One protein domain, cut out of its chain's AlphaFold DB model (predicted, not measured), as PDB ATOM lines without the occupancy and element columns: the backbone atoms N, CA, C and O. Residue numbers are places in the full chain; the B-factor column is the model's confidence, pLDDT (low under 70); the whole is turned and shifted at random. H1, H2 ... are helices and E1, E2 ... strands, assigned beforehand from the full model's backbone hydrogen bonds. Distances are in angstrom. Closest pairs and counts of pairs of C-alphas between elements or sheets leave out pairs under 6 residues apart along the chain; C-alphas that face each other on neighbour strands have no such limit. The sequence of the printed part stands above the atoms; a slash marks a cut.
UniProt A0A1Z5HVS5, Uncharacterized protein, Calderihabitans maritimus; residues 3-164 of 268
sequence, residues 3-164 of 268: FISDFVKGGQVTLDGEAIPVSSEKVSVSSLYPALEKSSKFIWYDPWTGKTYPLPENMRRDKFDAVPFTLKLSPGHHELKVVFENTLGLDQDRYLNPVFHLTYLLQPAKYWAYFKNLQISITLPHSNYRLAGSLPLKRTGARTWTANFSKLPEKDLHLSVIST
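This is residues 3 to 164 of the 268 residues of an uncharacterized protein of Calderihabitans maritimus (UniProt A0A1Z5HVS5). An antiparallel sheet of four strands, E5, E6, E10 and E8, makes one half of the body, and a smaller sheet, E2, E1 and E4, makes the other end, with E4 running on into E5. A separate two-stranded ribbon, E7 and E9, forms a further wall, while the short helices H1 and H2 and the long unnamed stretch of residues 40 to 64 line another side. The printed part has 162 residues, with three named helices and ten named strands in the order E1 E2 H1 H2 E3 E4 E5 E6 H3 E7 E8 E9 E10; the sheets run E5 E6 E10 E8, E2 E1 E4 and E7 E9, each antiparallel. The class is mixed, helices and strands, though under half of the residues are in named elements. The whole is compact, with a radius of gyration of the C-alphas of 16.8 A and spans of 52 by 36 by 27 A.

In the largest sheet, E5 is residues 89 to 91, E6 is residues 99 to 104, 16.6 A long, E10 is residues 157 to 163, 19.9 A long, and E8 is residues 129 to 133, 13.3 A long. E10 ends at C-alpha 163, at (176.834, 177.870, 155.822). In the three-stranded sheet, E1 is residues 8 to 15, 19.4 A long, beginning at C-alpha 8, at (167.822, 199.934, 154.115); E2 is residues 18 to 20, and E4 is residues 80 to 86, 18.8 A long. The ribbon has E7, residues 118 to 123, 16.5 A long, and E9, residues 144 to 149, 17.1 A long. E3 is residues 65 to 68. The helices are H1, residues 29 to 32, H2, residues 34 to 39, and H3, residues 107 to 111, with C-alpha 107 at (179.170, 202.129, 140.048).

In the four-stranded sheet E5 and E8 are the edge strands. E5 and E6 form a hairpin, with N 89 and O 101 within hydrogen-bond range at 2.8 A. E6 and E10 are antiparallel at 160 degrees, with N 102 and O 159 at 2.9 A. E10 and E8 are antiparallel at 158 degrees, with N 160 and O 132 at 2.8 A. E4 runs on into E5 across a break of 2 residues, at 35 degrees, and is only just apart from E6, their closest C-alphas being 8.4 A apart. E1 and E4 are antiparallel at 169 degrees, with N 12 and O 83 at 2.8 A. E1 and E2 form a hairpin, with N 20 and O 13 at 2.9 A. E7 and E9 are antiparallel at 172 degrees, with N 118 and O 149 at 2.8 A; E7 is apart from E10. E3 pairs with no named strand, but its residues 66 to 67 pair antiparallel with residues 3 to 4. The closest C-alphas of H1 and E3, those of Val 29 and Ala 66, are 5.6 A apart. H1 and H2 touch only at the corner by their link, Ser 30 and Glu 37 having the closest C-alphas at 5.6 A. H2 and H3 are close but not clearly touching, the closest C-alphas being those of Leu 36 and Pro 108 at 7.3 A. No O i to N i+4 pair is within hydrogen-bond range in H2, 0 of 2, or H3, 0 of 1, while 1 of 3 and 2 of 2 O i to N i+3 pairs are; H1 is too short for an O i to N i+4 pair.

The two C-alphas farthest apart are those of Pro 75 and Leu 96, at 53.8 A. The printed part has no cut. The links from H2 to E3, 25 residues, and from E3 to E4, 11 residues, are long. The mean pLDDT of the printed part is 87.1, and residues 3 to 10, 38 to 39 and 61 to 62 are under 70.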
ATOM      1  N   PHE A   3     172.748 206.784 149.731       59.94
ATOM      2  CA  PHE A   3     172.790 205.374 150.080       59.94
ATOM      3  C   PHE A   3     172.182 204.569 148.956       59.94
ATOM      4  O   PHE A   3     171.096 204.915 148.504       59.94
ATOM      5  N   ILE A   4     172.817 203.477 148.547       57.28
ATOM      6  CA  ILE A   4     172.142 202.519 147.681       57.28
ATOM      7  C   ILE A   4     172.375 201.128 148.240       57.28
ATOM      8  O   ILE A   4     173.474 200.582 148.172       57.28
ATOM      9  N   SER A   5     171.327 200.575 148.835       56.19
ATOM     10  CA  SER A   5     171.291 199.170 149.206       56.19
ATOM     11  C   SER A   5     169.879 198.647 149.015       56.19
ATOM     12  O   SER A   5     168.908 199.389 149.143       56.19
ATOM     13  N   ASP A   6     169.794 197.360 148.729       52.31
ATOM     14  CA  ASP A   6     168.564 196.671 148.356       52.31
ATOM     15  C   ASP A   6     167.457 196.771 149.438       52.31
ATOM     16  O   ASP A   6     166.265 196.823 149.123       52.31
ATOM     17  N   PHE A   7     167.834 196.874 150.725       57.41
ATOM     18  CA  PHE A   7     166.895 196.961 151.850       57.41
ATOM     19  C   PHE A   7     167.446 197.763 153.040       57.41
ATOM     20  O   PHE A   7     167.774 197.194 154.082       57.41
ATOM     21  N   VAL A   8     167.483 199.095 152.948       64.12
ATOM     22  CA  VAL A   8     167.822 199.934 154.115       64.12
ATOM     23  C   VAL A   8     166.654 199.923 155.117       64.12
ATOM     24  O   VAL A   8     165.549 200.373 154.784       64.12
ATOM     25  N   LYS A   9     166.882 199.393 156.328       65.12
ATOM     26  CA  LYS A   9     165.919 199.431 157.457       65.12
ATOM     27  C   LYS A   9     166.162 200.581 158.438       65.12
ATOM     28  O   LYS A   9     165.260 200.959 159.174       65.12
ATOM     29  N   GLY A  10     167.362 201.142 158.413       67.56
ATOM     30  CA  GLY A  10     167.813 202.216 159.284       67.56
ATOM     31  C   GLY A  10     169.318 202.384 159.125       67.56
ATOM     32  O   GLY A  10     170.004 201.463 158.671       67.56
ATOM     33  N   GLY A  11     169.827 203.563 159.451       76.88
ATOM     34  CA  GLY A  11     171.252 203.825 159.377       76.88
ATOM     35  C   GLY A  11     171.646 205.137 160.030       76.88
ATOM     36  O   GLY A  11     170.822 206.031 160.214       76.88
ATOM     37  N   GLN A  12     172.921 205.229 160.377       87.56
ATOM     38  CA  GLN A  12     173.552 206.418 160.920       87.56
ATOM     39  C   GLN A  12     174.575 206.933 159.909       87.56
ATOM     40  O   GLN A  12     175.394 206.166 159.389       87.56
ATOM     41  N   VAL A  13     174.524 208.236 159.647       89.94
ATOM     42  CA  VAL A  13     175.589 208.967 158.955       89.94
ATOM     43  C   VAL A  13     176.302 209.818 159.980       89.94
ATOM     44  O   VAL A  13     175.645 210.528 160.743       89.94
ATOM     45  N   THR A  14     177.628 209.789 159.962       93.31
ATOM     46  CA  THR A  14     178.435 210.777 160.672       93.31
ATOM     47  C   THR A  14     179.434 211.429 159.728       93.31
ATOM     48  O   THR A  14     180.042 210.729 158.916       93.31
ATOM     49  N   LEU A  15     179.625 212.739 159.851       94.38
ATOM     50  CA  LEU A  15     180.693 213.497 159.200       94.38
ATOM     51  C   LEU A  15     181.621 214.005 160.292       94.38
ATOM     52  O   LEU A  15     181.164 214.679 161.208       94.38
ATOM     53  N   ASP A  16     182.890 213.616 160.233       94.94
ATOM     54  CA  ASP A  16     183.907 213.981 161.229       94.94
ATOM     55  C   ASP A  16     183.493 213.621 162.674       94.94
ATOM     56  O   ASP A  16     183.838 214.290 163.642       94.94
ATOM     57  N   GLY A  17     182.724 212.534 162.815       93.88
ATOM     58  CA  GLY A  17     182.176 212.054 164.088       93.88
ATOM     59  C   GLY A  17     180.824 212.658 164.484       93.88
ATOM     60  O   GLY A  17     180.147 212.095 165.345       93.88
ATOM     61  N   GLU A  18     180.372 213.727 163.828       93.75
ATOM     62  CA  GLU A  18     179.084 214.367 164.110       93.75
ATOM     63  C   GLU A  18     177.943 213.710 163.331       93.75
ATOM     64  O   GLU A  18     178.047 213.468 162.129       93.75
ATOM     65  N   ALA A  19     176.832 213.416 164.008       92.00
ATOM     66  CA  ALA A  19     175.674 212.788 163.383       92.00
ATOM     67  C   ALA A  19     174.969 213.736 162.401       92.00
ATOM     68  O   ALA A  19     174.633 214.868 162.743       92.00
ATOM     69  N   ILE A  20     174.681 213.241 161.197       90.00
ATOM     70  CA  ILE A  20     173.951 213.985 160.167       90.00
ATOM     71  C   ILE A  20     172.510 213.477 160.103       90.00
ATOM     72  O   ILE A  20     172.302 212.260 160.051       90.00
ATOM     73  N   PRO A  21     171.509 214.374 160.052       85.44
ATOM     74  CA  PRO A  21     170.127 213.971 159.859       85.44
ATOM     75  C   PRO A  21     169.952 213.286 158.500       85.44
ATOM     76  O   PRO A  21     170.306 213.821 157.447       85.44
ATOM     77  N   VAL A  22     169.379 212.090 158.540       83.06
ATOM     78  CA  VAL A  22     169.069 211.285 157.361       83.06
ATOM     79  C   VAL A  22     167.580 211.417 157.063       83.06
ATOM     80  O   VAL A  22     166.768 211.396 157.988       83.06
ATOM     81  N   SER A  23     167.210 211.550 155.785       78.38
ATOM     82  CA  SER A  23     165.794 211.550 155.406       78.38
ATOM     83  C   SER A  23     165.141 210.216 155.773       78.38
ATOM     84  O   SER A  23     165.705 209.152 155.519       78.38
ATOM     85  N   SER A  24     163.933 210.257 156.328       74.31
ATOM     86  CA  SER A  24     163.106 209.059 156.508       74.31
ATOM     87  C   SER A  24     162.489 208.574 155.194       74.31
ATOM     88  O   SER A  24     162.032 207.434 155.109       74.31
ATOM     89  N   GLU A  25     162.448 209.432 154.174       81.19
ATOM     90  CA  GLU A  25     161.826 209.134 152.891       81.19
ATOM     91  C   GLU A  25     162.813 208.442 151.948       81.19
ATOM     92  O   GLU A  25     163.916 208.934 151.681       81.19
ATOM     93  N   LYS A  26     162.402 207.277 151.442       80.81
ATOM     94  CA  LYS A  26     163.142 206.537 150.423       80.81
ATOM     95  C   LYS A  26     162.850 207.136 149.057       80.81
ATOM     96  O   LYS A  26     161.702 207.406 148.722       80.81
ATOM     97  N   VAL A  27     163.891 207.285 148.254       83.00
ATOM     98  CA  VAL A  27     163.807 207.778 146.881       83.00
ATOM     99  C   VAL A  27     164.273 206.676 145.945       83.00
ATOM    100  O   VAL A  27     165.262 206.002 146.225       83.00
ATOM    101  N   SER A  28     163.591 206.498 144.816       81.69
ATOM    102  CA  SER A  28     164.048 205.551 143.800       81.69
ATOM    103  C   SER A  28     165.407 205.985 143.250       81.69
ATOM    104  O   SER A  28     165.587 207.125 142.823       81.69
ATOM    105  N   VAL A  29     166.373 205.073 143.177       77.69
ATOM    106  CA  VAL A  29     167.665 205.353 142.531       77.69
ATOM    107  C   VAL A  29     167.458 205.779 141.084       77.69
ATOM    108  O   VAL A  29     168.190 206.632 140.594       77.69
ATOM    109  N   SER A  30     166.444 205.243 140.408       75.12
ATOM    110  CA  SER A  30     166.170 205.571 139.011       75.12
ATOM    111  C   SER A  30     165.692 206.996 138.776       75.12
ATOM    112  O   SER A  30     165.953 207.531 137.703       75.12
ATOM    113  N   SER A  31     165.085 207.657 139.768       79.75
ATOM    114  CA  SER A  31     164.756 209.082 139.636       79.75
ATOM    115  C   SER A  31     165.990 209.976 139.755       79.75
ATOM    116  O   SER A  31     165.983 211.095 139.255       79.75
ATOM    117  N   LEU A  32     167.054 209.494 140.403       76.62
ATOM    118  CA  LEU A  32     168.287 210.253 140.633       76.62
ATOM    119  C   LEU A  32     169.368 209.917 139.598       76.62
ATOM    120  O   LEU A  32     170.085 210.798 139.132       76.62
ATOM    121  N   TYR A  33     169.454 208.646 139.205       77.81
ATOM    122  CA  TYR A  33     170.401 208.120 138.229       77.81
ATOM    123  C   TYR A  33     169.720 207.108 137.289       77.81
ATOM    124  O   TYR A  33     169.919 205.897 137.428       77.81
ATOM    125  N   PRO A  34     168.977 207.570 136.267       77.12
ATOM    126  CA  PRO A  34     168.261 206.688 135.337       77.12
ATOM    127  C   PRO A  34     169.178 205.696 134.605       77.12
ATOM    128  O   PRO A  34     168.803 204.564 134.305       77.12
ATOM    129  N   ALA A  35     170.422 206.102 134.331       76.69
ATOM    130  CA  ALA A  35     171.418 205.241 133.697       76.69
ATOM    131  C   ALA A  35     171.879 204.083 134.602       76.69
ATOM    132  O   ALA A  35     172.361 203.071 134.095       76.69
ATOM    133  N   LEU A  36     171.743 204.230 135.924       72.75
ATOM    134  CA  LEU A  36     172.224 203.263 136.905       72.75
ATOM    135  C   LEU A  36     171.286 202.067 137.030       72.75
ATOM    136  O   LEU A  36     171.760 200.949 137.183       72.75
ATOM    137  N   GLU A  37     169.978 202.280 136.903       71.50
ATOM    138  CA  GLU A  37     168.975 201.207 136.924       71.50
ATOM    139  C   GLU A  37     169.195 200.221 135.769       71.50
ATOM    140  O   GLU A  37     169.190 199.013 135.972       71.50
ATOM    141  N   LYS A  38     169.520 200.722 134.569       68.44
ATOM    142  CA  LYS A  38     169.816 199.868 133.404       68.44
ATOM    143  C   LYS A  38     171.094 199.041 133.565       68.44
ATOM    144  O   LYS A  38     171.198 197.957 132.990       68.44
ATOM    145  N   SER A  39     172.089 199.563 134.287       67.31
ATOM    146  CA  SER A  39     173.370 198.877 134.492       67.31
ATOM    147  C   SER A  39     173.384 197.970 135.721       67.31
ATOM    148  O   SER A  39     174.139 197.000 135.740       67.31
ATOM    149  N   SER A  40     172.570 198.277 136.730       71.50
ATOM    150  CA  SER A  40     172.530 197.545 137.995       71.50
ATOM    151  C   SER A  40     171.710 196.279 137.817       71.50
ATOM    152  O   SER A  40     170.530 196.326 137.482       71.50
ATOM    153  N   LYS A  41     172.341 195.125 138.023       77.31
ATOM    154  CA  LYS A  41     171.687 193.822 137.896       77.31
ATOM    155  C   LYS A  41     171.787 193.079 139.212       77.31
ATOM    156  O   LYS A  41     172.856 193.024 139.809       77.31
ATOM    157  N   PHE A  42     170.699 192.446 139.629       80.38
ATOM    158  CA  PHE A  42     170.771 191.441 140.678       80.38
ATOM    159  C   PHE A  42     171.406 190.184 140.098       80.38
ATOM    160  O   PHE A  42     170.830 189.519 139.239       80.38
ATOM    161  N   ILE A  43     172.634 189.901 140.526       88.00
ATOM    162  CA  ILE A  43     173.390 188.735 140.080       88.00
ATOM    163  C   ILE A  43     173.623 187.845 141.290       88.00
ATOM    164  O   ILE A  43     174.238 188.260 142.274       88.00
ATOM    165  N   TRP A  44     173.142 186.609 141.211       92.25
ATOM    166  CA  TRP A  44     173.388 185.595 142.227       92.25
ATOM    167  C   TRP A  44     174.507 184.671 141.783       92.25
ATOM    168  O   TRP A  44     174.549 184.235 140.631       92.25
ATOM    169  N   TYR A  45     175.429 184.400 142.704       94.62
ATOM    170  CA  TYR A  45     176.561 183.514 142.496       94.62
ATOM    171  C   TYR A  45     176.331 182.216 143.246       94.62
ATOM    172  O   TYR A  45     175.934 182.200 144.408       94.62
ATOM    173  N   ASP A  46     176.624 181.111 142.587       94.00
ATOM    174  CA  ASP A  46     176.656 179.803 143.207       94.00
ATOM    175  C   ASP A  46     177.890 179.717 144.132       94.00
ATOM    176  O   ASP A  46     179.021 179.827 143.645       94.00
ATOM    177  N   PRO A  47     177.729 179.523 145.456       93.69
ATOM    178  CA  PRO A  47     178.855 179.509 146.397       93.69
ATOM    179  C   PRO A  47     179.831 178.332 146.227       93.69
ATOM    180  O   PRO A  47     180.898 178.299 146.855       93.69
ATOM    181  N   TRP A  48     179.466 177.328 145.431       90.62
ATOM    182  CA  TRP A  48     180.286 176.150 145.169       90.62
ATOM    183  C   TRP A  48     181.027 176.257 143.850       90.62
ATOM    184  O   TRP A  48     182.221 175.971 143.807       90.62
ATOM    185  N   THR A  49     180.339 176.687 142.794       92.56
ATOM    186  CA  THR A  49     180.916 176.750 141.444       92.56
ATOM    187  C   THR A  49     181.457 178.129 141.078       92.56
ATOM    188  O   THR A  49     182.220 178.245 140.123       92.56
ATOM    189  N   GLY A  50     181.051 179.181 141.796       93.00
ATOM    190  CA  GLY A  50     181.358 180.572 141.458       93.00
ATOM    191  C   GLY A  50     180.655 181.069 140.189       93.00
ATOM    192  O   GLY A  50     180.921 182.182 139.744       93.00
ATOM    193  N   LYS A  51     179.768 180.266 139.589       94.44
ATOM    194  CA  LYS A  51     179.007 180.643 138.394       94.44
ATOM    195  C   LYS A  51     177.750 181.410 138.776       94.44
ATOM    196  O   LYS A  51     177.177 181.198 139.840       94.44
ATOM    197  N   THR A  52     177.300 182.283 137.886       93.81
ATOM    198  CA  THR A  52     176.055 183.023 138.078       93.81
ATOM    199  C   THR A  52     174.839 182.155 137.777       93.81
ATOM    200  O   THR A  52     174.905 181.280 136.912       93.81
ATOM    201  N   TYR A  53     173.714 182.434 138.427       90.38
ATOM    202  CA  TYR A  53     172.439 181.782 138.137       90.38
ATOM    203  C   TYR A  53     171.265 182.770 138.230       90.38
ATOM    204  O   TYR A  53     171.413 183.821 138.860       90.38
ATOM    205  N   PRO A  54     170.134 182.490 137.549       83.56
ATOM    206  CA  PRO A  54     169.027 183.436 137.484       83.56
ATOM    207  C   PRO A  54     168.362 183.608 138.849       83.56
ATOM    208  O   PRO A  54     168.233 182.647 139.609       83.56
ATOM    209  N   LEU A  55     167.907 184.833 139.122       83.62
ATOM    210  CA  LEU A  55     167.013 185.092 140.244       83.62
ATOM    211  C   LEU A  55     165.677 184.371 140.023       83.62
ATOM    212  O   LEU A  55     165.166 184.378 138.898       83.62
ATOM    213  N   PRO A  56     165.071 183.833 141.092       78.94
ATOM    214  CA  PRO A  56     163.659 183.485 141.103       78.94
ATOM    215  C   PRO A  56     162.811 184.672 140.635       78.94
ATOM    216  O   PRO A  56     163.054 185.815 141.027       78.94
ATOM    217  N   GLU A  57     161.814 184.411 139.791       77.00
ATOM    218  CA  GLU A  57     160.996 185.459 139.166       77.00
ATOM    219  C   GLU A  57     160.283 186.337 140.207       77.00
ATOM    220  O   GLU A  57     160.247 187.556 140.078       77.00
ATOM    221  N   ASN A  58     159.839 185.731 141.311       74.81
ATOM    222  CA  ASN A  58     159.229 186.411 142.455       74.81
ATOM    223  C   ASN A  58     160.193 187.305 143.261       74.81
ATOM    224  O   ASN A  58     159.740 188.093 144.087       74.81
ATOM    225  N   MET A  59     161.505 187.180 143.054       71.12
ATOM    226  CA  MET A  59     162.528 188.026 143.680       71.12
ATOM    227  C   MET A  59     163.142 189.026 142.711       71.12
ATOM    228  O   MET A  59     163.989 189.827 143.110       71.12
ATOM    229  N   ARG A  60     162.726 189.005 141.443       72.00
ATOM    230  CA  ARG A  60     163.194 189.963 140.457       72.00
ATOM    231  C   ARG A  60     162.702 191.353 140.850       72.00
ATOM    232  O   ARG A  60     161.510 191.645 140.824       72.00
ATOM    233  N   ARG A  61     163.645 192.206 141.238       69.38
ATOM    234  CA  ARG A  61     163.410 193.630 141.442       69.38
ATOM    235  C   ARG A  61     164.051 194.403 140.317       69.38
ATOM    236  O   ARG A  61     165.224 194.206 140.014       69.38
ATOM    237  N   ASP A  62     163.280 195.326 139.770       66.75
ATOM    238  CA  ASP A  62     163.769 196.247 138.749       66.75
ATOM    239  C   ASP A  62     164.136 197.615 139.344       66.75
ATOM    240  O   ASP A  62     164.675 198.457 138.638       66.75
ATOM    241  N   LYS A  63     163.874 197.839 140.643       73.00
ATOM    242  CA  LYS A  63     164.062 199.130 141.318       73.00
ATOM    243  C   LYS A  63     164.938 198.999 142.558       73.00
ATOM    244  O   LYS A  63     164.820 198.032 143.310       73.00
ATOM    245  N   PHE A  64     165.765 200.018 142.776       76.12
ATOM    246  CA  PHE A  64     166.587 200.181 143.969       76.12
ATOM    247  C   PHE A  64     166.091 201.389 144.751       76.12
ATOM    248  O   PHE A  64     165.905 202.461 144.172       76.12
ATOM    249  N   ASP A  65     165.945 201.229 146.061       77.56
ATOM    250  CA  ASP A  65     165.682 202.348 146.951       77.56
ATOM    251  C   ASP A  65     166.999 202.965 147.422       77.56
ATOM    252  O   ASP A  65     167.990 202.283 147.701       77.56
ATOM    253  N   ALA A  66     166.985 204.283 147.541       79.56
ATOM    254  CA  ALA A  66     168.036 205.069 148.142       79.56
ATOM    255  C   ALA A  66     167.480 205.900 149.284       79.56
ATOM    256  O   ALA A  66     166.324 206.312 149.285       79.56
ATOM    257  N   VAL A  67     168.344 206.192 150.245       82.81
ATOM    258  CA  VAL A  67     168.046 207.171 151.282       82.81
ATOM    259  C   VAL A  67     168.942 208.392 151.014       82.81
ATOM    260  O   VAL A  67     170.162 208.245 150.870       82.81
ATOM    261  N   PRO A  68     168.378 209.594 150.817       82.31
ATOM    262  CA  PRO A  68     169.173 210.785 150.567       82.31
ATOM    263  C   PRO A  68     169.607 211.454 151.875       82.31
ATOM    264  O   PRO A  68     168.887 211.460 152.876       82.31
ATOM    265  N   PHE A  69     170.781 212.078 151.839       85.38
ATOM    266  CA  PHE A  69     171.230 213.022 152.859       85.38
ATOM    267  C   PHE A  69     172.063 214.142 152.228       85.38
ATOM    268  O   PHE A  69     172.704 213.978 151.174       85.38
ATOM    269  N   THR A  70     172.043 215.290 152.897       87.00
ATOM    270  CA  THR A  70     172.725 216.509 152.461       87.00
ATOM    271  C   THR A  70     173.950 216.744 153.326       87.00
ATOM    272  O   THR A  70     173.879 216.675 154.548       87.00
ATOM    273  N   LEU A  71     175.071 217.043 152.674       88.31
ATOM    274  CA  LEU A  71     176.331 217.389 153.320       88.31
ATOM    275  C   LEU A  71     176.667 218.842 153.007       88.31
ATOM    276  O   LEU A  71     176.504 219.280 151.866       88.31
ATOM    277  N   LYS A  72     177.177 219.567 154.000       88.94
ATOM    278  CA  LYS A  72     177.875 220.837 153.799       88.94
ATOM    279  C   LYS A  72     179.334 220.594 154.156       88.94
ATOM    280  O   LYS A  72     179.623 220.269 155.300       88.94
ATOM    281  N   LEU A  73     180.214 220.693 153.168       90.56
ATOM    282  CA  LEU A  73     181.645 220.451 153.334       90.56
ATOM    283  C   LEU A  73     182.376 221.788 153.277       90.56
ATOM    284  O   LEU A  73     182.135 222.588 152.369       90.56
ATOM    285  N   SER A  74     183.253 222.029 154.243       92.56
ATOM    286  CA  SER A  74     184.249 223.091 154.157       92.56
ATOM    287  C   SER A  74     185.456 222.609 153.335       92.56
ATOM    288  O   SER A  74     185.558 221.432 152.990       92.56
ATOM    289  N   PRO A  75     186.377 223.501 152.942       94.25
ATOM    290  CA  PRO A  75     187.643 223.070 152.365       94.25
ATOM    291  C   PRO A  75     188.449 222.259 153.387       94.25
ATOM    292  O   PRO A  75     188.711 222.744 154.486       94.25
ATOM    293  N   GLY A  76     188.878 221.050 153.020       93.81
ATOM    294  CA  GLY A  76     189.688 220.213 153.900       93.81
ATOM    295  C   GLY A  76     189.529 218.716 153.661       93.81
ATOM    296  O   GLY A  76     188.984 218.277 152.647       93.81
ATOM    297  N   HIS A  77     190.047 217.940 154.614       94.06
ATOM    298  CA  HIS A  77     189.847 216.497 154.688       94.06
ATOM    299  C   HIS A  77     188.677 216.209 155.621       94.06
ATOM    300  O   HIS A  77     188.637 216.747 156.724       94.06
ATOM    301  N   HIS A  78     187.779 215.337 155.175       94.56
ATOM    302  CA  HIS A  78     186.588 214.952 155.918       94.56
ATOM    303  C   HIS A  78     186.428 213.433 155.924       94.56
ATOM    304  O   HIS A  78     186.687 212.774 154.912       94.56
ATOM    305  N   GLU A  79     185.957 212.887 157.038       94.88
ATOM    306  CA  GLU A  79     185.594 211.483 157.184       94.88
ATOM    307  C   GLU A  79     184.072 211.334 157.200       94.88
ATOM    308  O   GLU A  79     183.390 211.739 158.140       94.88
ATOM    309  N   LEU A  80     183.531 210.700 156.160       92.94
ATOM    310  CA  LEU A  80     182.128 210.308 156.115       92.94
ATOM    311  C   LEU A  80     181.996 208.830 156.473       92.94
ATOM    312  O   LEU A  80     182.442 207.960 155.720       92.94
ATOM    313  N   LYS A  81     181.313 208.540 157.578       93.25
ATOM    314  CA  LYS A  81     181.005 207.174 157.999       93.25
ATOM    315  C   LYS A  81     179.520 206.892 157.860       93.25
ATOM    316  O   LYS A  81     178.659 207.680 158.242       93.25
ATOM    317  N   VAL A  82     179.249 205.716 157.315       90.38
ATOM    318  CA  VAL A  82     177.918 205.211 157.007       90.38
ATOM    319  C   VAL A  82     177.767 203.842 157.649       90.38
ATOM    320  O   VAL A  82     178.559 202.940 157.379       90.38
ATOM    321  N   VAL A  83     176.733 203.674 158.468       89.88
ATOM    322  CA  VAL A  83     176.378 202.387 159.075       89.88
ATOM    323  C   VAL A  83     174.902 202.135 158.831       89.88
ATOM    324  O   VAL A  83     174.082 202.994 159.130       89.88
ATOM    325  N   PHE A  84     174.552 200.976 158.283       86.38
ATOM    326  CA  PHE A  84     173.163 200.602 158.041       86.38
ATOM    327  C   PHE A  84     172.981 199.092 158.108       86.38
ATOM    328  O   PHE A  84     173.921 198.322 157.899       86.38
ATOM    329  N   GLU A  85     171.743 198.683 158.359       85.00
ATOM    330  CA  GLU A  85     171.334 197.290 158.255       85.00
ATOM    331  C   GLU A  85     170.728 197.020 156.882       85.00
ATOM    332  O   GLU A  85     169.901 197.797 156.392       85.00
ATOM    333  N   ASN A  86     171.126 195.897 156.281       83.75
ATOM    334  CA  ASN A  86     170.603 195.439 155.003       83.75
ATOM    335  C   ASN A  86     169.979 194.049 155.141       83.75
ATOM    336  O   ASN A  86     170.545 193.158 155.774       83.75
ATOM    337  N   THR A  87     168.823 193.858 154.515       83.81
ATOM    338  CA  THR A  87     168.232 192.524 154.357       83.81
ATOM    339  C   THR A  87     168.886 191.836 153.164       83.81
ATOM    340  O   THR A  87     169.069 192.441 152.113       83.81
ATOM    341  N   LEU A  88     169.274 190.574 153.330       87.88
ATOM    342  CA  LEU A  88     169.919 189.805 152.271       87.88
ATOM    343  C   LEU A  88     168.870 189.111 151.398       87.88
ATOM    344  O   LEU A  88     167.850 188.642 151.910       87.88
ATOM    345  N   GLY A  89     169.149 188.992 150.100       87.81
ATOM    346  CA  GLY A  89     168.421 188.074 149.227       87.81
ATOM    347  C   GLY A  89     168.603 186.635 149.713       87.81
ATOM    348  O   GLY A  89     169.627 186.319 150.318       87.81
ATOM    349  N   LEU A  90     167.620 185.770 149.483       90.19
ATOM    350  CA  LEU A  90     167.557 184.457 150.123       90.19
ATOM    351  C   LEU A  90     167.136 183.375 149.125       90.19
ATOM    352  O   LEU A  90     166.039 183.440 148.590       90.19
ATOM    353  N   ASP A  91     167.970 182.355 148.941       90.12
ATOM    354  CA  ASP A  91     167.656 181.129 148.195       90.12
ATOM    355  C   ASP A  91     167.620 179.944 149.172       90.12
ATOM    356  O   ASP A  91     168.635 179.608 149.789       90.12
ATOM    357  N   GLN A  92     166.448 179.328 149.356       87.88
ATOM    358  CA  GLN A  92     166.236 178.226 150.313       87.88
ATOM    359  C   GLN A  92     166.133 176.842 149.654       87.88
ATOM    360  O   GLN A  92     165.992 175.831 150.359       87.88
ATOM    361  N   ASP A  93     166.191 176.788 148.324       82.19
ATOM    362  CA  ASP A  93     165.757 175.616 147.564       82.19
ATOM    363  C   ASP A  93     166.926 174.867 146.928       82.19
ATOM    364  O   ASP A  93     166.875 173.644 146.786       82.19
ATOM    365  N   ARG A  94     168.013 175.570 146.593       82.69
ATOM    366  CA  ARG A  94     169.152 174.964 145.890       82.69
ATOM    367  C   ARG A  94     169.974 173.991 146.741       82.69
ATOM    368  O   ARG A  94     170.484 173.001 146.218       82.69
ATOM    369  N   TYR A  95     170.133 174.264 148.034       87.88
ATOM    370  CA  TYR A  95     170.986 173.478 148.933       87.88
ATOM    371  C   TYR A  95     170.283 173.146 150.248       87.88
ATOM    372  O   TYR A  95     169.189 173.622 150.534       87.88
ATOM    373  N   LEU A  96     170.936 172.324 151.077       86.12
ATOM    374  CA  LEU A  96     170.466 172.040 152.433       86.12
ATOM    375  C   LEU A  96     170.312 173.307 153.288       86.12
ATOM    376  O   LEU A  96     169.310 173.453 153.980       86.12
ATOM    377  N   ASN A  97     171.310 174.191 153.249       90.56
ATOM    378  CA  ASN A  97     171.319 175.448 153.992       90.56
ATOM    379  C   ASN A  97     170.989 176.603 153.038       90.56
ATOM    380  O   ASN A  97     171.398 176.547 151.874       90.56
ATOM    381  N   PRO A  98     170.307 177.656 153.519       91.56
ATOM    382  CA  PRO A  98     169.981 178.807 152.691       91.56
ATOM    383  C   PRO A  98     171.238 179.528 152.197       91.56
ATOM    384  O   PRO A  98     172.214 179.684 152.942       91.56
ATOM    385  N   VAL A  99     171.187 180.002 150.952       93.88
ATOM    386  CA  VAL A  99     172.174 180.924 150.389       93.88
ATOM    387  C   VAL A  99     171.671 182.344 150.579       93.88
ATOM    388  O   VAL A  99     170.536 182.664 150.233       93.88
ATOM    389  N   PHE A 100     172.524 183.197 151.131       93.94
ATOM    390  CA  PHE A 100     172.241 184.613 151.288       93.94
ATOM    391  C   PHE A 100     173.003 185.422 150.250       93.94
ATOM    392  O   PHE A 100     174.201 185.213 150.050       93.94
ATOM    393  N   HIS A 101     172.325 186.381 149.634       92.94
ATOM    394  CA  HIS A 101     172.852 187.211 148.564       92.94
ATOM    395  C   HIS A 101     172.892 188.679 148.986       92.94
ATOM    396  O   HIS A 101     171.931 189.204 149.544       92.94
ATOM    397  N   LEU A 102     174.003 189.355 148.698       91.25
ATOM    398  CA  LEU A 102     174.169 190.791 148.916       91.25
ATOM    399  C   LEU A 102     174.589 191.448 147.606       91.25
ATOM    400  O   LEU A 102     175.540 190.999 146.970       91.25
ATOM    401  N   THR A 103     173.914 192.535 147.244       88.38
ATOM    402  CA  THR A 103     174.356 193.445 146.186       88.38
ATOM    403  C   THR A 103     174.669 194.803 146.799       88.38
ATOM    404  O   THR A 103     173.849 195.366 147.523       88.38
ATOM    405  N   TYR A 104     175.863 195.317 146.515       89.19
ATOM    406  CA  TYR A 104     176.308 196.650 146.895       89.19
ATOM    407  C   TYR A 104     176.774 197.392 145.644       89.19
ATOM    408  O   TYR A 104     177.696 196.946 144.952       89.19
ATOM    409  N   LEU A 105     176.124 198.520 145.349       87.44
ATOM    410  CA  LEU A 105     176.397 199.283 144.137       87.44
ATOM    411  C   LEU A 105     177.648 200.148 144.323       87.44
ATOM    412  O   LEU A 105     177.664 201.081 145.121       87.44
ATOM    413  N   LEU A 106     178.689 199.841 143.556       90.19
ATOM    414  CA  LEU A 106     179.945 200.587 143.487       90.19
ATOM    415  C   LEU A 106     179.937 201.588 142.328       90.19
ATOM    416  O   LEU A 106     180.519 202.666 142.435       90.19
ATOM    417  N   GLN A 107     179.230 201.277 141.237       87.94
ATOM    418  CA  GLN A 107     179.170 202.129 140.048       87.94
ATOM    419  C   GLN A 107     178.670 203.568 140.272       87.94
ATOM    420  O   GLN A 107     179.112 204.438 139.520       87.94
ATOM    421  N   PRO A 108     177.826 203.902 141.270       85.94
ATOM    422  CA  PRO A 108     177.481 205.296 141.561       85.94
ATOM    423  C   PRO A 108     178.691 206.199 141.838       85.94
ATOM    424  O   PRO A 108     178.648 207.392 141.539       85.94
ATOM    425  N   ALA A 109     179.797 205.650 142.349       89.00
ATOM    426  CA  ALA A 109     181.004 206.426 142.632       89.00
ATOM    427  C   ALA A 109     181.705 206.951 141.366       89.00
ATOM    428  O   ALA A 109     182.528 207.858 141.455       89.00
ATOM    429  N   LYS A 110     181.350 206.456 140.168       88.44
ATOM    430  CA  LYS A 110     181.883 206.970 138.893       88.44
ATOM    431  C   LYS A 110     181.493 208.426 138.612       88.44
ATOM    432  O   LYS A 110     182.105 209.061 137.765       88.44
ATOM    433  N   TYR A 111     180.457 208.930 139.286       85.94
ATOM    434  CA  TYR A 111     180.002 210.317 139.171       85.94
ATOM    435  C   TYR A 111     180.729 211.268 140.128       85.94
ATOM    436  O   TYR A 111     180.434 212.461 140.147       85.94
ATOM    437  N   TRP A 112     181.647 210.765 140.955       89.06
ATOM    438  CA  TRP A 112     182.481 211.621 141.790       89.06
ATOM    439  C   TRP A 112     183.573 212.253 140.932       89.06
ATOM    440  O   TRP A 112     184.057 211.637 139.985       89.06
ATOM    441  N   ALA A 113     183.997 213.468 141.290       91.31
ATOM    442  CA  ALA A 113     185.075 214.154 140.579       91.31
ATOM    443  C   ALA A 113     186.368 213.317 140.537       91.31
ATOM    444  O   ALA A 113     187.114 213.363 139.562       91.31
ATOM    445  N   TYR A 114     186.620 212.534 141.591       90.75
ATOM    446  CA  TYR A 114     187.747 211.618 141.679       90.75
ATOM    447  C   TYR A 114     187.448 210.471 142.653       90.75
ATOM    448  O   TYR A 114     186.778 210.668 143.666       90.75
ATOM    449  N   PHE A 115     187.977 209.277 142.367       92.62
ATOM    450  CA  PHE A 115     187.899 208.112 143.247       92.62
ATOM    451  C   PHE A 115     189.245 207.386 143.274       92.62
ATOM    452  O   PHE A 115     189.812 207.063 142.227       92.62
ATOM    453  N   LYS A 116     189.745 207.091 144.473       93.75
ATOM    454  CA  LYS A 116     191.017 206.398 144.679       93.75
ATOM    455  C   LYS A 116     190.921 205.509 145.899       93.75
ATOM    456  O   LYS A 116     190.405 205.949 146.916       93.75
ATOM    457  N   ASN A 117     191.519 204.325 145.793       94.38
ATOM    458  CA  ASN A 117     191.635 203.337 146.862       94.38
ATOM    459  C   ASN A 117     190.276 202.847 147.392       94.38
ATOM    460  O   ASN A 117     189.594 203.525 148.148       94.38
ATOM    461  N   LEU A 118     189.914 201.613 147.052       96.12
ATOM    462  CA  LEU A 118     188.791 200.904 147.653       96.12
ATOM    463  C   LEU A 118     189.320 199.703 148.428       96.12
ATOM    464  O   LEU A 118     189.926 198.804 147.843       96.12
ATOM    465  N   GLN A 119     189.047 199.676 149.727       97.12
ATOM    466  CA  GLN A 119     189.249 198.508 150.570       97.12
ATOM    467  C   GLN A 119     187.889 197.909 150.919       97.12
ATOM    468  O   GLN A 119     187.008 198.591 151.436       97.12
ATOM    469  N   ILE A 120     187.728 196.620 150.644       96.88
ATOM    470  CA  ILE A 120     186.549 195.845 151.024       96.88
ATOM    471  C   ILE A 120     186.994 194.829 152.065       96.88
ATOM    472  O   ILE A 120     187.966 194.106 151.845       96.88
ATOM    473  N   SER A 121     186.264 194.758 153.176       97.25
ATOM    474  CA  SER A 121     186.431 193.735 154.204       97.25
ATOM    475  C   SER A 121     185.078 193.117 154.523       97.25
ATOM    476  O   SER A 121     184.109 193.825 154.789       97.25
ATOM    477  N   ILE A 122     185.009 191.792 154.468       96.88
ATOM    478  CA  ILE A 122     183.800 191.015 154.719       96.88
ATOM    479  C   ILE A 122     184.115 190.042 155.841       96.88
ATOM    480  O   ILE A 122     184.985 189.182 155.699       96.88
ATOM    481  N   THR A 123     183.381 190.161 156.942       96.94
ATOM    482  CA  THR A 123     183.498 189.270 158.096       96.94
ATOM    483  C   THR A 123     182.229 188.441 158.205       96.94
ATOM    484  O   THR A 123     181.142 188.977 158.398       96.94
ATOM    485  N   LEU A 124     182.370 187.127 158.058       95.94
ATOM    486  CA  LEU A 124     181.270 186.173 158.157       95.94
ATOM    487  C   LEU A 124     181.016 185.803 159.627       95.94
ATOM    488  O   LEU A 124     181.946 185.878 160.433       95.94
ATOM    489  N   PRO A 125     179.798 185.363 159.997       93.81
ATOM    490  CA  PRO A 125     179.483 185.024 161.386       93.81
ATOM    491  C   PRO A 125     180.398 183.926 161.953       93.81
ATOM    492  O   PRO A 125     180.950 184.067 163.046       93.81
ATOM    493  N   HIS A 126     180.623 182.874 161.160       93.62
ATOM    494  CA  HIS A 126     181.400 181.690 161.528       93.62
ATOM    495  C   HIS A 126     182.398 181.306 160.420       93.62
ATOM    496  O   HIS A 126     182.281 181.734 159.272       93.62
ATOM    497  N   SER A 127     183.394 180.485 160.761       92.62
ATOM    498  CA  SER A 127     184.477 180.071 159.848       92.62
ATOM    499  C   SER A 127     184.059 179.039 158.795       92.62
ATOM    500  O   SER A 127     184.760 178.854 157.798       92.62
ATOM    501  N   ASN A 128     182.923 178.378 159.005       92.44
ATOM    502  CA  ASN A 128     182.350 177.346 158.145       92.44
ATOM    503  C   ASN A 128     181.378 177.911 157.097       92.44
ATOM    504  O   ASN A 128     180.481 177.212 156.634       92.44
ATOM    505  N   TYR A 129     181.525 179.180 156.732       94.94
ATOM    506  CA  TYR A 129     180.802 179.753 155.606       94.94
ATOM    507  C   TYR A 129     181.656 179.699 154.342       94.94
ATOM    508  O   TYR A 129     182.867 179.935 154.373       94.94
ATOM    509  N   ARG A 130     181.003 179.439 153.211       94.19
ATOM    510  CA  ARG A 130     181.568 179.682 151.882       94.19
ATOM    511  C   ARG A 130     181.080 181.020 151.360       94.19
ATOM    512  O   ARG A 130     179.961 181.429 151.657       94.19
ATOM    513  N   LEU A 131     181.933 181.669 150.577       95.88
ATOM    514  CA  LEU A 131     181.671 182.946 149.933       95.88
ATOM    515  C   LEU A 131     182.040 182.831 148.455       95.88
ATOM    516  O   LEU A 131     183.120 182.344 148.123       95.88
ATOM    517  N   ALA A 132     181.154 183.308 147.590       96.38
ATOM    518  CA  ALA A 132     181.432 183.595 146.189       96.38
ATOM    519  C   ALA A 132     181.003 185.030 145.879       96.38
ATOM    520  O   ALA A 132     180.116 185.572 146.541       96.38
ATOM    521  N   GLY A 133     181.624 185.652 144.883       95.44
ATOM    522  CA  GLY A 133     181.259 187.007 144.503       95.44
ATOM    523  C   GLY A 133     181.877 187.490 143.204       95.44
ATOM    524  O   GLY A 133     182.696 186.808 142.591       95.44
ATOM    525  N   SER A 134     181.467 188.689 142.799       95.44
ATOM    526  CA  SER A 134     181.876 189.321 141.540       95.44
ATOM    527  C   SER A 134     183.314 189.845 141.538       95.44
ATOM    528  O   SER A 134     183.907 189.995 140.468       95.44
ATOM    529  N   LEU A 135     183.870 190.133 142.718       95.94
ATOM    530  CA  LEU A 135     185.194 190.725 142.895       95.94
ATOM    531  C   LEU A 135     186.197 189.710 143.477       95.94
ATOM    532  O   LEU A 135     185.803 188.842 144.260       95.94
ATOM    533  N   PRO A 136     187.500 189.821 143.144       95.25
ATOM    534  CA  PRO A 136     188.539 188.882 143.577       95.25
ATOM    535  C   PRO A 136     188.916 189.079 145.056       95.25
ATOM    536  O   PRO A 136     189.943 189.667 145.394       95.25
ATOM    537  N   LEU A 137     188.068 188.583 145.952       96.00
ATOM    538  CA  LEU A 137     188.281 188.610 147.396       96.00
ATOM    539  C   LEU A 137     189.265 187.518 147.821       96.00
ATOM    540  O   LEU A 137     189.164 186.368 147.395       96.00
ATOM    541  N   LYS A 138     190.201 187.863 148.709       96.25
ATOM    542  CA  LYS A 138     191.157 186.921 149.302       96.25
ATOM    543  C   LYS A 138     190.806 186.675 150.761       96.25
ATOM    544  O   LYS A 138     190.559 187.621 151.504       96.25
ATOM    545  N   ARG A 139     190.814 185.412 151.187       95.12
ATOM    546  CA  ARG A 139     190.641 185.052 152.598       95.12
ATOM    547  C   ARG A 139     191.898 185.450 153.372       95.12
ATOM    548  O   ARG A 139     192.979 184.957 153.068       95.12
ATOM    549  N   THR A 140     191.750 186.332 154.353       95.38
ATOM    550  CA  THR A 140     192.854 186.843 155.191       95.38
ATOM    551  C   THR A 140     192.754 186.408 156.648       95.38
ATOM    552  O   THR A 140     193.709 186.564 157.399       95.38
ATOM    553  N   GLY A 141     191.634 185.807 157.052       92.06
ATOM    554  CA  GLY A 141     191.466 185.220 158.378       92.06
ATOM    555  C   GLY A 141     190.491 184.046 158.382       92.06
ATOM    556  O   GLY A 141     189.935 183.656 157.351       92.06
ATOM    557  N   ALA A 142     190.227 183.495 159.569       92.00
ATOM    558  CA  ALA A 142     189.330 182.348 159.728       92.00
ATOM    559  C   ALA A 142     187.911 182.616 159.196       92.00
ATOM    560  O   ALA A 142     187.272 181.708 158.672       92.00
ATOM    561  N   ARG A 143     187.426 183.858 159.276       95.56
ATOM    562  CA  ARG A 143     186.087 184.262 158.812       95.56
ATOM    563  C   ARG A 143     186.083 185.555 157.991       95.56
ATOM    564  O   ARG A 143     185.021 186.117 157.754       95.56
ATOM    565  N   THR A 144     187.259 186.026 157.573       96.94
ATOM    566  CA  THR A 144     187.432 187.360 156.982       96.94
ATOM    567  C   THR A 144     188.003 187.276 155.573       96.94
ATOM    568  O   THR A 144     188.958 186.535 155.317       96.94
ATOM    569  N   TRP A 145     187.404 188.051 154.674       97.31
ATOM    570  CA  TRP A 145     187.771 188.186 153.272       97.31
ATOM    571  C   TRP A 145     188.020 189.649 152.943       97.31
ATOM    572  O   TRP A 145     187.236 190.508 153.336       97.31
ATOM    573  N   THR A 146     189.084 189.933 152.203       97.94
ATOM    574  CA  THR A 146     189.460 191.304 151.855       97.94
ATOM    575  C   THR A 146     189.830 191.445 150.389       97.94
ATOM    576  O   THR A 146     190.393 190.524 149.793       97.94
ATOM    577  N   ALA A 147     189.579 192.622 149.828       97.44
ATOM    578  CA  ALA A 147     190.108 193.035 148.535       97.44
ATOM    579  C   ALA A 147     190.514 194.508 148.581       97.44
ATOM    580  O   ALA A 147     189.851 195.317 149.226       97.44
ATOM    581  N   ASN A 148     191.594 194.833 147.873       97.56
ATOM    582  CA  ASN A 148     192.114 196.187 147.743       97.56
ATOM    583  C   ASN A 148     192.187 196.543 146.259       97.56
ATOM    584  O   ASN A 148     192.745 195.778 145.470       97.56
ATOM    585  N   PHE A 149     191.668 197.707 145.893       97.31
ATOM    586  CA  PHE A 149     191.692 198.227 144.530       97.31
ATOM    587  C   PHE A 149     192.259 199.642 144.541       97.31
ATOM    588  O   PHE A 149     191.851 200.458 145.360       97.31
ATOM    589  N   SER A 150     193.175 199.967 143.628       96.19
ATOM    590  CA  SER A 150     193.705 201.336 143.509       96.19
ATOM    591  C   SER A 150     192.697 202.307 142.880       96.19
ATOM    592  O   SER A 150     192.778 203.516 143.095       96.19
ATOM    593  N   LYS A 151     191.731 201.771 142.127       95.38
ATOM    594  CA  LYS A 151     190.689 202.495 141.391       95.38
ATOM    595  C   LYS A 151     189.326 201.854 141.644       95.38
ATOM    596  O   LYS A 151     189.250 200.741 142.165       95.38
ATOM    597  N   LEU A 152     188.263 202.550 141.250       94.56
ATOM    598  CA  LEU A 152     186.909 202.006 141.288       94.56
ATOM    599  C   LEU A 152     186.818 200.749 140.392       94.56
ATOM    600  O   LEU A 152     187.220 200.824 139.229       94.56
ATOM    601  N   PRO A 153     186.312 199.607 140.893       94.50
ATOM    602  CA  PRO A 153     186.068 198.431 140.062       94.50
ATOM    603  C   PRO A 153     185.026 198.695 138.967       94.50
ATOM    604  O   PRO A 153     184.090 199.465 139.163       94.50
ATOM    605  N   GLU A 154     185.131 197.992 137.838       91.69
ATOM    606  CA  GLU A 154     184.177 198.101 136.714       91.69
ATOM    607  C   GLU A 154     182.807 197.460 136.995       91.69
ATOM    608  O   GLU A 154     181.862 197.629 136.228       91.69
ATOM    609  N   LYS A 155     182.704 196.677 138.072       91.31
ATOM    610  CA  LYS A 155     181.511 195.907 138.433       91.31
ATOM    611  C   LYS A 155     181.064 196.250 139.844       91.31
ATOM    612  O   LYS A 155     181.886 196.588 140.696       91.31
ATOM    613  N   ASP A 156     179.769 196.113 140.090       91.38
ATOM    614  CA  ASP A 156     179.214 196.157 141.438       91.38
ATOM    615  C   ASP A 156     179.642 194.932 142.255       91.38
ATOM    616  O   ASP A 156     180.043 193.887 141.721       91.38
ATOM    617  N   LEU A 157     179.585 195.075 143.577       93.50
ATOM    618  CA  LEU A 157     179.891 193.992 144.494       93.50
ATOM    619  C   LEU A 157     178.645 193.123 144.661       93.50
ATOM    620  O   LEU A 157     177.663 193.532 145.275       93.50
ATOM    621  N   HIS A 158     178.722 191.898 144.159       93.69
ATOM    622  CA  HIS A 158     177.733 190.857 144.394       93.69
ATOM    623  C   HIS A 158     178.383 189.765 145.221       93.69
ATOM    624  O   HIS A 158     179.492 189.327 144.910       93.69
ATOM    625  N   LEU A 159     177.697 189.326 146.266       95.44
ATOM    626  CA  LEU A 159     178.164 188.300 147.180       95.44
ATOM    627  C   LEU A 159     177.087 187.255 147.370       95.44
ATOM    628  O   LEU A 159     175.894 187.545 147.344       95.44
ATOM    629  N   SER A 160     177.519 186.021 147.558       96.44
ATOM    630  CA  SER A 160     176.662 184.890 147.878       96.44
ATOM    631  C   SER A 160     177.357 184.057 148.940       96.44
ATOM    632  O   SER A 160     178.517 183.671 148.772       96.44
ATOM    633  N   VAL A 161     176.675 183.837 150.059       96.25
ATOM    634  CA  VAL A 161     177.239 183.172 151.233       96.25
ATOM    635  C   VAL A 161     176.337 182.043 151.698       96.25
ATOM    636  O   VAL A 161     175.118 182.173 151.719       96.25
ATOM    637  N   ILE A 162     176.944 180.927 152.085       95.31
ATOM    638  CA  ILE A 162     176.231 179.740 152.559       95.31
ATOM    639  C   ILE A 162     176.984 179.130 153.737       95.31
ATOM    640  O   ILE A 162     178.214 179.042 153.714       95.31
ATOM    641  N   SER A 163     176.255 178.696 154.762       94.50
ATOM    642  CA  SER A 163     176.834 177.870 155.822       94.50
ATOM    643  C   SER A 163     177.069 176.455 155.301       94.50
ATOM    644  O   SER A 163     176.169 175.850 154.721       94.50
ATOM    645  N   THR A 164     178.249 175.888 155.543       92.19
ATOM    646  CA  THR A 164     178.543 174.479 155.235       92.19
ATOM    647  C   THR A 164     178.306 173.555 156.424       92.19
ATOM    648  O   THR A 164     178.699 172.390 156.374       92.19
TER     649      THR A 164